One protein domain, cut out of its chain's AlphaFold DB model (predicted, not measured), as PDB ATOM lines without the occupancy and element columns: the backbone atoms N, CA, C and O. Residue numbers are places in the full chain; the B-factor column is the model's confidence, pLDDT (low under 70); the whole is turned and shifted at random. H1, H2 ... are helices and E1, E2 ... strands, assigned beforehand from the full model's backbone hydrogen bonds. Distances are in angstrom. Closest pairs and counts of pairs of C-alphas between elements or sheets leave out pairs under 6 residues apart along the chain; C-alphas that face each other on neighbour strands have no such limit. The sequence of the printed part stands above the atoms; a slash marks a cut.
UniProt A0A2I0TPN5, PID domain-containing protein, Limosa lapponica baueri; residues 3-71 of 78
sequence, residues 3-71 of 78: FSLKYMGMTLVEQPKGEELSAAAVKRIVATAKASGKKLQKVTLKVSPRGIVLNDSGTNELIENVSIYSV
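Overview. This is residues 3 to 71 of the 78 residues of the protein "PID domain-containing protein" of Limosa lapponica baueri (UniProt A0A2I0TPN5). A strongly twisted wall of four antiparallel strands faces one long helix, H1, across a loose gap, so that the model looks like an open C: the sheet is one limb, H1 is the other, and the link from H1 to E2 closes one end. A second, long link, residues 8 to 18, leads from E1 to the start of H1. The printed part has 69 residues, with one named helix and four named strands in the order E1, H1, E2, E3, E4 along the chain, and the sheet's order is E1, E2, E3, E4. The class is mixed, helices and strands. The whole is only just loose, close to compact, with a radius of gyration of the C-alphas of 13.3 A, and it is flat, spanning 33 by 31 by 16 A.

Along the chain. E1 is residues 3 to 7, 11.8 A from first to last C-alpha, and begins at C-alpha 3, (233.450, 186.313, 227.714). H1 is residues 19 to 35, 24.1 A long, and begins at C-alpha 19, (254.232, 178.575, 221.306). E2, residues 41 to 48, is the longest strand by residues and measures 21.9 A. E3 is residues 51 to 56, 17.1 A, and E4 is residues 62 to 67, 14.1 A, ending at C-alpha 67, (235.607, 169.245, 225.490).

Arrangement. E1 is an edge strand and is antiparallel to E2, with 134 degrees between their directions; N 5 and O 43 are 2.8 A apart, within hydrogen-bond range. E2 and E3 form a hairpin at 154 degrees, where N 46 and O 53 are within range at 2.8 A. E3 and E4 form another hairpin, at 173 degrees, with N 54 and O 64 at 2.8 A, and E4 is the other edge strand. E2, E3 and E4 make a meander, each strand the antiparallel neighbour of the one before. From edge to edge the strands' lines turn by 74 degrees. H1 is not on the sheet, with 1 pair of C-alphas within 10 A, and it is apart from E3 and from E4. In H1 every O i to N i+4 pair is within hydrogen-bond range.

Size, cuts and confidence. The two C-alphas farthest apart are those of Gly 37 and Pro 49, 35.3 A. The printed part, residues 3 to 71, has no cut. The link from E1 to H1, 11 residues, is long; the links from H1 to E2, E2 to E3 and E3 to E4 are tight. The mean pLDDT of the printed part is 94.0, and no printed residue is under 70.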
ATOM      1  N   PHE A   3     232.675 185.260 228.367       96.56
ATOM      2  CA  PHE A   3     233.450 186.313 227.714       96.56
ATOM      3  C   PHE A   3     232.814 186.686 226.377       96.56
ATOM      4  O   PHE A   3     232.454 185.809 225.595       96.56
ATOM      5  N   SER A   4     232.707 187.982 226.097       95.88
ATOM      6  CA  SER A   4     232.234 188.488 224.805       95.88
ATOM      7  C   SER A   4     233.434 188.826 223.931       95.88
ATOM      8  O   SER A   4     234.193 189.740 224.246       95.88
ATOM      9  N   LEU A   5     233.615 188.077 222.847       95.50
ATOM     10  CA  LEU A   5     234.796 188.115 221.989       95.50
ATOM     11  C   LEU A   5     234.402 188.311 220.519       95.50
ATOM     12  O   LEU A   5     233.227 188.322 220.149       95.50
ATOM     13  N   LYS A   6     235.408 188.480 219.661       94.44
ATOM     14  CA  LYS A   6     235.254 188.436 218.205       94.44
ATOM     15  C   LYS A   6     236.010 187.230 217.672       94.44
ATOM     16  O   LYS A   6     237.196 187.085 217.957       94.44
ATOM     17  N   TYR A   7     235.337 186.393 216.894       93.44
ATOM     18  CA  TYR A   7     235.967 185.243 216.265       93.44
ATOM     19  C   TYR A   7     236.776 185.695 215.044       93.44
ATOM     20  O   TYR A   7     236.237 186.347 214.146       93.44
ATOM     21  N   MET A   8     238.078 185.392 215.035       93.12
ATOM     22  CA  MET A   8     238.984 185.783 213.946       93.12
ATOM     23  C   MET A   8     239.128 184.708 212.866       93.12
ATOM     24  O   MET A   8     239.397 185.046 211.718       93.12
ATOM     25  N   GLY A   9     238.939 183.435 213.215       92.75
ATOM     26  CA  GLY A   9     239.060 182.310 212.292       92.75
ATOM     27  C   GLY A   9     239.815 181.131 212.898       92.75
ATOM     28  O   GLY A   9     240.117 181.114 214.090       92.75
ATOM     29  N   MET A  10     240.133 180.161 212.043       93.88
ATOM     30  CA  MET A  10     240.859 178.941 212.391       93.88
ATOM     31  C   MET A  10     241.873 178.586 211.305       93.88
ATOM     32  O   MET A  10     241.757 179.011 210.155       93.88
ATOM     33  N   THR A  11     242.885 177.809 211.674       94.62
ATOM     34  CA  THR A  11     243.863 177.248 210.742       94.62
ATOM     35  C   THR A  11     244.345 175.907 211.279       94.62
ATOM     36  O   THR A  11     244.370 175.698 212.493       94.62
ATOM     37  N   LEU A  12     244.720 174.999 210.382       94.25
ATOM     38  CA  LEU A  12     245.286 173.713 210.765       94.25
ATOM     39  C   LEU A  12     246.737 173.888 211.235       94.25
ATOM     40  O   LEU A  12     247.476 174.755 210.752       94.25
ATOM     41  N   VAL A  13     247.133 173.051 212.188       94.62
ATOM     42  CA  VAL A  13     248.489 172.977 212.738       94.62
ATOM     43  C   VAL A  13     248.945 171.524 212.753       94.62
ATOM     44  O   VAL A  13     248.128 170.619 212.902       94.62
ATOM     45  N   GLU A  14     250.245 171.301 212.585       91.44
ATOM     46  CA  GLU A  14     250.805 169.947 212.482       91.44
ATOM     47  C   GLU A  14     250.999 169.278 213.845       91.44
ATOM     48  O   GLU A  14     250.924 168.057 213.948       91.44
ATOM     49  N   GLN A  15     251.227 170.066 214.902       93.38
ATOM     50  CA  GLN A  15     251.413 169.552 216.258       93.38
ATOM     51  C   GLN A  15     250.409 170.188 217.228       93.38
ATOM     52  O   GLN A  15     250.066 171.364 217.083       93.38
ATOM     53  N   PRO A  16     249.957 169.442 218.252       89.44
ATOM     54  CA  PRO A  16     248.901 169.889 219.160       89.44
ATOM     55  C   PRO A  16     249.354 170.948 220.180       89.44
ATOM     56  O   PRO A  16     248.510 171.560 220.834       89.44
ATOM     57  N   LYS A  17     250.666 171.141 220.372       91.56
ATOM     58  CA  LYS A  17     251.237 172.048 221.383       91.56
ATOM     59  C   LYS A  17     252.475 172.758 220.842       91.56
ATOM     60  O   LYS A  17     253.244 172.160 220.098       91.56
ATOM     61  N   GLY A  18     252.686 174.001 221.270       91.50
ATOM     62  CA  GLY A  18     253.888 174.775 220.955       91.50
ATOM     63  C   GLY A  18     253.589 176.259 220.763       91.50
ATOM     64  O   GLY A  18     252.663 176.624 220.036       91.50
ATOM     65  N   GLU A  19     254.379 177.119 221.405       90.06
ATOM     66  CA  GLU A  19     254.232 178.575 221.306       90.06
ATOM     67  C   GLU A  19     254.527 179.075 219.891       90.06
ATOM     68  O   GLU A  19     253.717 179.805 219.329       90.06
ATOM     69  N   GLU A  20     255.615 178.608 219.275       90.88
ATOM     70  CA  GLU A  20     256.009 179.009 217.919       90.88
ATOM     71  C   GLU A  20     254.934 178.660 216.877       90.88
ATOM     72  O   GLU A  20     254.543 179.502 216.065       90.88
ATOM     73  N   LEU A  21     254.382 177.444 216.954       90.88
ATOM     74  CA  LEU A  21     253.293 176.994 216.083       90.88
ATOM     75  C   LEU A  21     252.021 177.812 216.300       90.88
ATOM     76  O   LEU A  21     251.359 178.190 215.332       90.88
ATOM     77  N   SER A  22     251.697 178.114 217.559       92.38
ATOM     78  CA  SER A  22     250.534 178.930 217.905       92.38
ATOM     79  C   SER A  22     250.698 180.366 217.397       92.38
ATOM     80  O   SER A  22     249.780 180.897 216.782       92.38
ATOM     81  N   ALA A  23     251.878 180.970 217.555       93.06
ATOM     82  CA  ALA A  23     252.183 182.311 217.059       93.06
ATOM     83  C   ALA A  23     252.126 182.378 215.522       93.06
ATOM     84  O   ALA A  23     251.546 183.304 214.949       93.06
ATOM     85  N   ALA A  24     252.671 181.373 214.830       93.50
ATOM     86  CA  ALA A  24     252.561 181.264 213.378       93.50
ATOM     87  C   ALA A  24     251.098 181.101 212.925       93.50
ATOM     88  O   ALA A  24     250.666 181.751 211.969       93.50
ATOM     89  N   ALA A  25     250.314 180.279 213.629       94.75
ATOM     90  CA  ALA A  25     248.892 180.084 213.360       94.75
ATOM     91  C   ALA A  25     248.084 181.377 213.556       94.75
ATOM     92  O   ALA A  25     247.313 181.750 212.669       94.75
ATOM     93  N   VAL A  26     248.312 182.104 214.656       94.75
ATOM     94  CA  VAL A  26     247.673 183.402 214.930       94.75
ATOM     95  C   VAL A  26     248.008 184.407 213.828       94.75
ATOM     96  O   VAL A  26     247.093 185.015 213.272       94.75
ATOM     97  N   LYS A  27     249.280 184.523 213.418       94.06
ATOM     98  CA  LYS A  27     249.684 185.402 212.304       94.06
ATOM     99  C   LYS A  27     248.922 185.092 211.015       94.06
ATOM    100  O   LYS A  27     248.442 186.021 210.363       94.06
ATOM    101  N   ARG A  28     248.766 183.808 210.663       94.88
ATOM    102  CA  ARG A  28     247.986 183.384 209.485       94.88
ATOM    103  C   ARG A  28     246.517 183.781 209.609       94.88
ATOM    104  O   ARG A  28     245.995 184.428 208.707       94.88
ATOM    105  N   ILE A  29     245.877 183.465 210.737       95.12
ATOM    106  CA  ILE A  29     244.463 183.792 210.985       95.12
ATOM    107  C   ILE A  29     244.233 185.306 210.900       95.12
ATOM    108  O   ILE A  29     243.315 185.754 210.215       95.12
ATOM    109  N   VAL A  30     245.087 186.108 211.541       93.62
ATOM    110  CA  VAL A  30     244.984 187.574 211.531       93.62
ATOM    111  C   VAL A  30     245.156 188.132 210.118       93.62
ATOM    112  O   VAL A  30     244.397 189.018 209.721       93.62
ATOM    113  N   ALA A  31     246.122 187.626 209.346       94.50
ATOM    114  CA  ALA A  31     246.328 188.043 207.962       94.50
ATOM    115  C   ALA A  31     245.099 187.732 207.092       94.50
ATOM    116  O   ALA A  31     244.610 188.617 206.389       94.50
ATOM    117  N   THR A  32     244.544 186.519 207.197       94.06
ATOM    118  CA  THR A  32     243.331 186.115 206.472       94.06
ATOM    119  C   THR A  32     242.115 186.948 206.880       94.06
ATOM    120  O   THR A  32     241.375 187.425 206.019       94.06
ATOM    121  N   ALA A  33     241.926 187.192 208.179       92.94
ATOM    122  CA  ALA A  33     240.822 187.997 208.693       92.94
ATOM    123  C   ALA A  33     240.896 189.455 208.208       92.94
ATOM    124  O   ALA A  33     239.886 190.021 207.788       92.94
ATOM    125  N   LYS A  34     242.098 190.053 208.211       90.69
ATOM    126  CA  LYS A  34     242.333 191.410 207.692       90.69
ATOM    127  C   LYS A  34     242.089 191.489 206.185       90.69
ATOM    128  O   LYS A  34     241.406 192.404 205.737       90.69
ATOM    129  N   ALA A  35     242.597 190.520 205.422       92.94
ATOM    130  CA  ALA A  35     242.420 190.468 203.972       92.94
ATOM    131  C   ALA A  35     240.952 190.267 203.562       92.94
ATOM    132  O   ALA A  35     240.528 190.774 202.529       92.94
ATOM    133  N   SER A  36     240.155 189.573 204.382       89.81
ATOM    134  CA  SER A  36     238.735 189.355 204.099       89.81
ATOM    135  C   SER A  36     237.906 190.645 204.090       89.81
ATOM    136  O   SER A  36     236.817 190.625 203.517       89.81
ATOM    137  N   GLY A  37     238.327 191.711 204.786       85.50
ATOM    138  CA  GLY A  37     237.574 192.972 204.896       85.50
ATOM    139  C   GLY A  37     236.180 192.860 205.540       85.50
ATOM    140  O   GLY A  37     235.445 193.846 205.610       85.50
ATOM    141  N   LYS A  38     235.787 191.671 206.014       88.00
ATOM    142  CA  LYS A  38     234.483 191.406 206.629       88.00
ATOM    143  C   LYS A  38     234.500 191.797 208.103       88.00
ATOM    144  O   LYS A  38     235.518 191.701 208.788       88.00
ATOM    145  N   LYS A  39     233.339 192.209 208.619       88.12
ATOM    146  CA  LYS A  39     233.162 192.411 210.062       88.12
ATOM    147  C   LYS A  39     233.331 191.069 210.775       88.12
ATOM    148  O   LYS A  39     232.678 190.096 210.413       88.12
ATOM    149  N   LEU A  40     234.185 191.045 211.796       91.19
ATOM    150  CA  LEU A  40     234.381 189.864 212.630       91.19
ATOM    151  C   LEU A  40     233.088 189.508 213.368       91.19
ATOM    152  O   LEU A  40     232.429 190.391 213.934       91.19
ATOM    153  N   GLN A  41     232.766 188.218 213.385       91.69
ATOM    154  CA  GLN A  41     231.599 187.681 214.075       91.69
ATOM    155  C   GLN A  41     231.757 187.870 215.587       91.69
ATOM    156  O   GLN A  41     232.797 187.536 216.159       91.69
ATOM    157  N   LYS A  42     230.735 188.438 216.234       95.62
ATOM    158  CA  LYS A  42     230.693 188.563 217.695       95.62
ATOM    159  C   LYS A  42     230.249 187.232 218.280       95.62
ATOM    160  O   LYS A  42     229.213 186.710 217.880       95.62
ATOM    161  N   VAL A  43     231.024 186.713 219.219       96.62
ATOM    162  CA  VAL A  43     230.769 185.418 219.843       96.62
ATOM    163  C   VAL A  43     230.845 185.521 221.357       96.62
ATOM    164  O   VAL A  43     231.598 186.321 221.918       96.62
ATOM    165  N   THR A  44     230.075 184.677 222.025       97.31
ATOM    166  CA  THR A  44     230.098 184.513 223.471       97.31
ATOM    167  C   THR A  44     230.792 183.200 223.797       97.31
ATOM    168  O   THR A  44     230.326 182.128 223.421       97.31
ATOM    169  N   LEU A  45     231.917 183.288 224.500       97.00
ATOM    170  CA  LEU A  45     232.717 182.151 224.934       97.00
ATOM    171  C   LEU A  45     232.402 181.830 226.396       97.00
ATOM    172  O   LEU A  45     232.701 182.608 227.306       97.00
ATOM    173  N   LYS A  46     231.827 180.653 226.636       97.06
ATOM    174  CA  LYS A  46     231.597 180.103 227.971       97.06
ATOM    175  C   LYS A  46     232.700 179.115 228.319       97.06
ATOM    176  O   LYS A  46     232.789 178.043 227.734       97.06
ATOM    177  N   VAL A  47     233.496 179.453 229.327       97.00
ATOM    178  CA  VAL A  47     234.573 178.604 229.847       97.00
ATOM    179  C   VAL A  47     234.109 177.898 231.117       97.00
ATOM    180  O   VAL A  47     233.584 178.533 232.043       97.00
ATOM    181  N   SER A  48     234.316 176.585 231.172       96.94
ATOM    182  CA  SER A  48     234.020 175.737 232.328       96.94
ATOM    183  C   SER A  48     235.032 174.589 232.435       96.94
ATOM    184  O   SER A  48     235.715 174.300 231.455       96.94
ATOM    185  N   PRO A  49     235.093 173.859 233.562       96.56
ATOM    186  CA  PRO A  49     235.920 172.653 233.659       96.56
ATOM    187  C   PRO A  49     235.570 171.562 232.636       96.56
ATOM    188  O   PRO A  49     236.393 170.699 232.367       96.56
ATOM    189  N   ARG A  50     234.366 171.592 232.041       96.56
ATOM    190  CA  ARG A  50     233.966 170.658 230.973       96.56
ATOM    191  C   ARG A  50     234.609 170.992 229.625       96.56
ATOM    192  O   ARG A  50     234.624 170.134 228.748       96.56
ATOM    193  N   GLY A  51     235.112 172.214 229.460       96.94
ATOM    194  CA  GLY A  51     235.640 172.736 228.207       96.94
ATOM    195  C   GLY A  51     235.089 174.121 227.881       96.94
ATOM    196  O   GLY A  51     234.710 174.890 228.778       96.94
ATOM    197  N   ILE A  52     235.039 174.426 226.589       97.44
ATOM    198  CA  ILE A  52     234.599 175.715 226.066       97.44
ATOM    199  C   ILE A  52     233.381 175.561 225.161       97.44
ATOM    200  O   ILE A  52     233.301 174.646 224.347       97.44
ATOM    201  N   VAL A  53     232.435 176.481 225.305       97.38
ATOM    202  CA  VAL A  53     231.260 176.573 224.435       97.38
ATOM    203  C   VAL A  53     231.272 177.942 223.774       97.38
ATOM    204  O   VAL A  53     231.402 178.953 224.466       97.38
ATOM    205  N   LEU A  54     231.172 177.963 222.452       96.50
ATOM    206  CA  LEU A  54     231.138 179.163 221.634       96.50
ATOM    207  C   LEU A  54     229.725 179.335 221.071       96.50
ATOM    208  O   LEU A  54     229.220 178.451 220.381       96.50
ATOM    209  N   ASN A  55     229.107 180.479 221.343       96.56
ATOM    210  CA  ASN A  55     227.788 180.836 220.827       96.56
ATOM    211  C   ASN A  55     227.876 182.113 219.993       96.56
ATOM    212  O   ASN A  55     228.693 182.988 220.287       96.56
ATOM    213  N   ASP A  56     227.018 182.254 218.987       94.62
ATOM    214  CA  ASP A  56     226.864 183.525 218.283       94.62
ATOM    215  C   ASP A  56     226.225 184.557 219.219       94.62
ATOM    216  O   ASP A  56     225.217 184.279 219.862       94.62
ATOM    217  N   SER A  57     226.792 185.759 219.329       92.62
ATOM    218  CA  SER A  57     226.253 186.760 220.263       92.62
ATOM    219  C   SER A  57     224.942 187.401 219.797       92.62
ATOM    220  O   SER A  57     224.282 188.052 220.604       92.62
ATOM    221  N   GLY A  58     224.591 187.301 218.512       90.00
ATOM    222  CA  GLY A  58     223.359 187.853 217.952       90.00
ATOM    223  C   GLY A  58     222.191 186.876 218.029       90.00
ATOM    224  O   GLY A  58     221.113 187.256 218.481       90.00
ATOM    225  N   THR A  59     222.405 185.627 217.611       93.75
ATOM    226  CA  THR A  59     221.355 184.591 217.579       93.75
ATOM    227  C   THR A  59     221.351 183.694 218.817       93.75
ATOM    228  O   THR A  59     220.377 182.988 219.061       93.75
ATOM    229  N   ASN A  60     222.419 183.732 219.623       90.94
ATOM    230  CA  ASN A  60     222.668 182.816 220.739       90.94
ATOM    231  C   ASN A  60     222.769 181.335 220.323       90.94
ATOM    232  O   ASN A  60     222.766 180.442 221.175       90.94
ATOM    233  N   GLU A  61     222.888 181.067 219.022       94.75
ATOM    234  CA  GLU A  61     223.043 179.719 218.490       94.75
ATOM    235  C   GLU A  61     224.403 179.137 218.865       94.75
ATOM    236  O   GLU A  61     225.408 179.845 218.970       94.75
ATOM    237  N   LEU A  62     224.426 177.823 219.079       94.75
ATOM    238  CA  LEU A  62     225.651 177.092 219.355       94.75
ATOM    239  C   LEU A  62     226.501 177.029 218.082       94.75
ATOM    240  O   LEU A  62     226.081 176.439 217.092       94.75
ATOM    241  N   ILE A  63     227.706 177.592 218.139       94.38
ATOM    242  CA  ILE A  63     228.701 177.480 217.068       94.38
ATOM    243  C   ILE A  63     229.556 176.241 217.313       94.38
ATOM    244  O   ILE A  63     229.725 175.412 216.426       94.38
ATOM    245  N   GLU A  64     230.092 176.104 218.528       94.69
ATOM    246  CA  GLU A  64     231.022 175.026 218.844       94.69
ATOM    247  C   GLU A  64     230.969 174.645 220.326       94.69
ATOM    248  O   GLU A  64     230.769 175.485 221.203       94.69
ATOM    249  N   ASN A  65     231.162 173.360 220.612       96.31
ATOM    250  CA  ASN A  65     231.255 172.832 221.967       96.31
ATOM    251  C   ASN A  65     232.462 171.898 222.048       96.31
ATOM    252  O   ASN A  65     232.410 170.760 221.581       96.31
ATOM    253  N   VAL A  66     233.550 172.397 222.625       96.94
ATOM    254  CA  VAL A  66     234.834 171.703 222.684       96.94
ATOM    255  C   VAL A  66     235.060 171.202 224.102       96.94
ATOM    256  O   VAL A  66     235.095 171.976 225.060       96.94
ATOM    257  N   SER A  67     235.247 169.890 224.228       97.62
ATOM    258  CA  SER A  67     235.607 169.245 225.490       97.62
ATOM    259  C   SER A  67     236.973 169.720 225.983       97.62
ATOM    260  O   SER A  67     237.893 169.909 225.186       97.62
ATOM    261  N   ILE A  68     237.150 169.836 227.300       97.44
ATOM    262  CA  ILE A  68     238.452 170.179 227.891       97.44
ATOM    263  C   ILE A  68     239.554 169.194 227.473       97.44
ATOM    264  O   ILE A  68     240.703 169.589 227.318       97.44
ATOM    265  N   TYR A  69     239.199 167.932 227.211       97.25
ATOM    266  CA  TYR A  69     240.136 166.896 226.769       97.25
ATOM    267  C   TYR A  69     240.632 167.086 225.328       97.25
ATOM    268  O   TYR A  69     241.635 166.492 224.946       97.25
ATOM    269  N   SER A  70     239.947 167.908 224.529       95.50
ATOM    270  CA  SER A  70     240.342 168.237 223.156       95.50
ATOM    271  C   SER A  70     241.237 169.479 223.085       95.50
ATOM    272  O   SER A  70     241.917 169.693 222.083       95.50
ATOM    273  N   VAL A  71     241.271 170.299 224.141       95.44
ATOM    274  CA  VAL A  71     242.107 171.504 224.193       95.44
ATOM    275  C   VAL A  71     243.529 171.112 224.582       95.44
ATOM    276  O   VAL A  71     243.818 170.802 225.734       95.44
TER     277      VAL A  71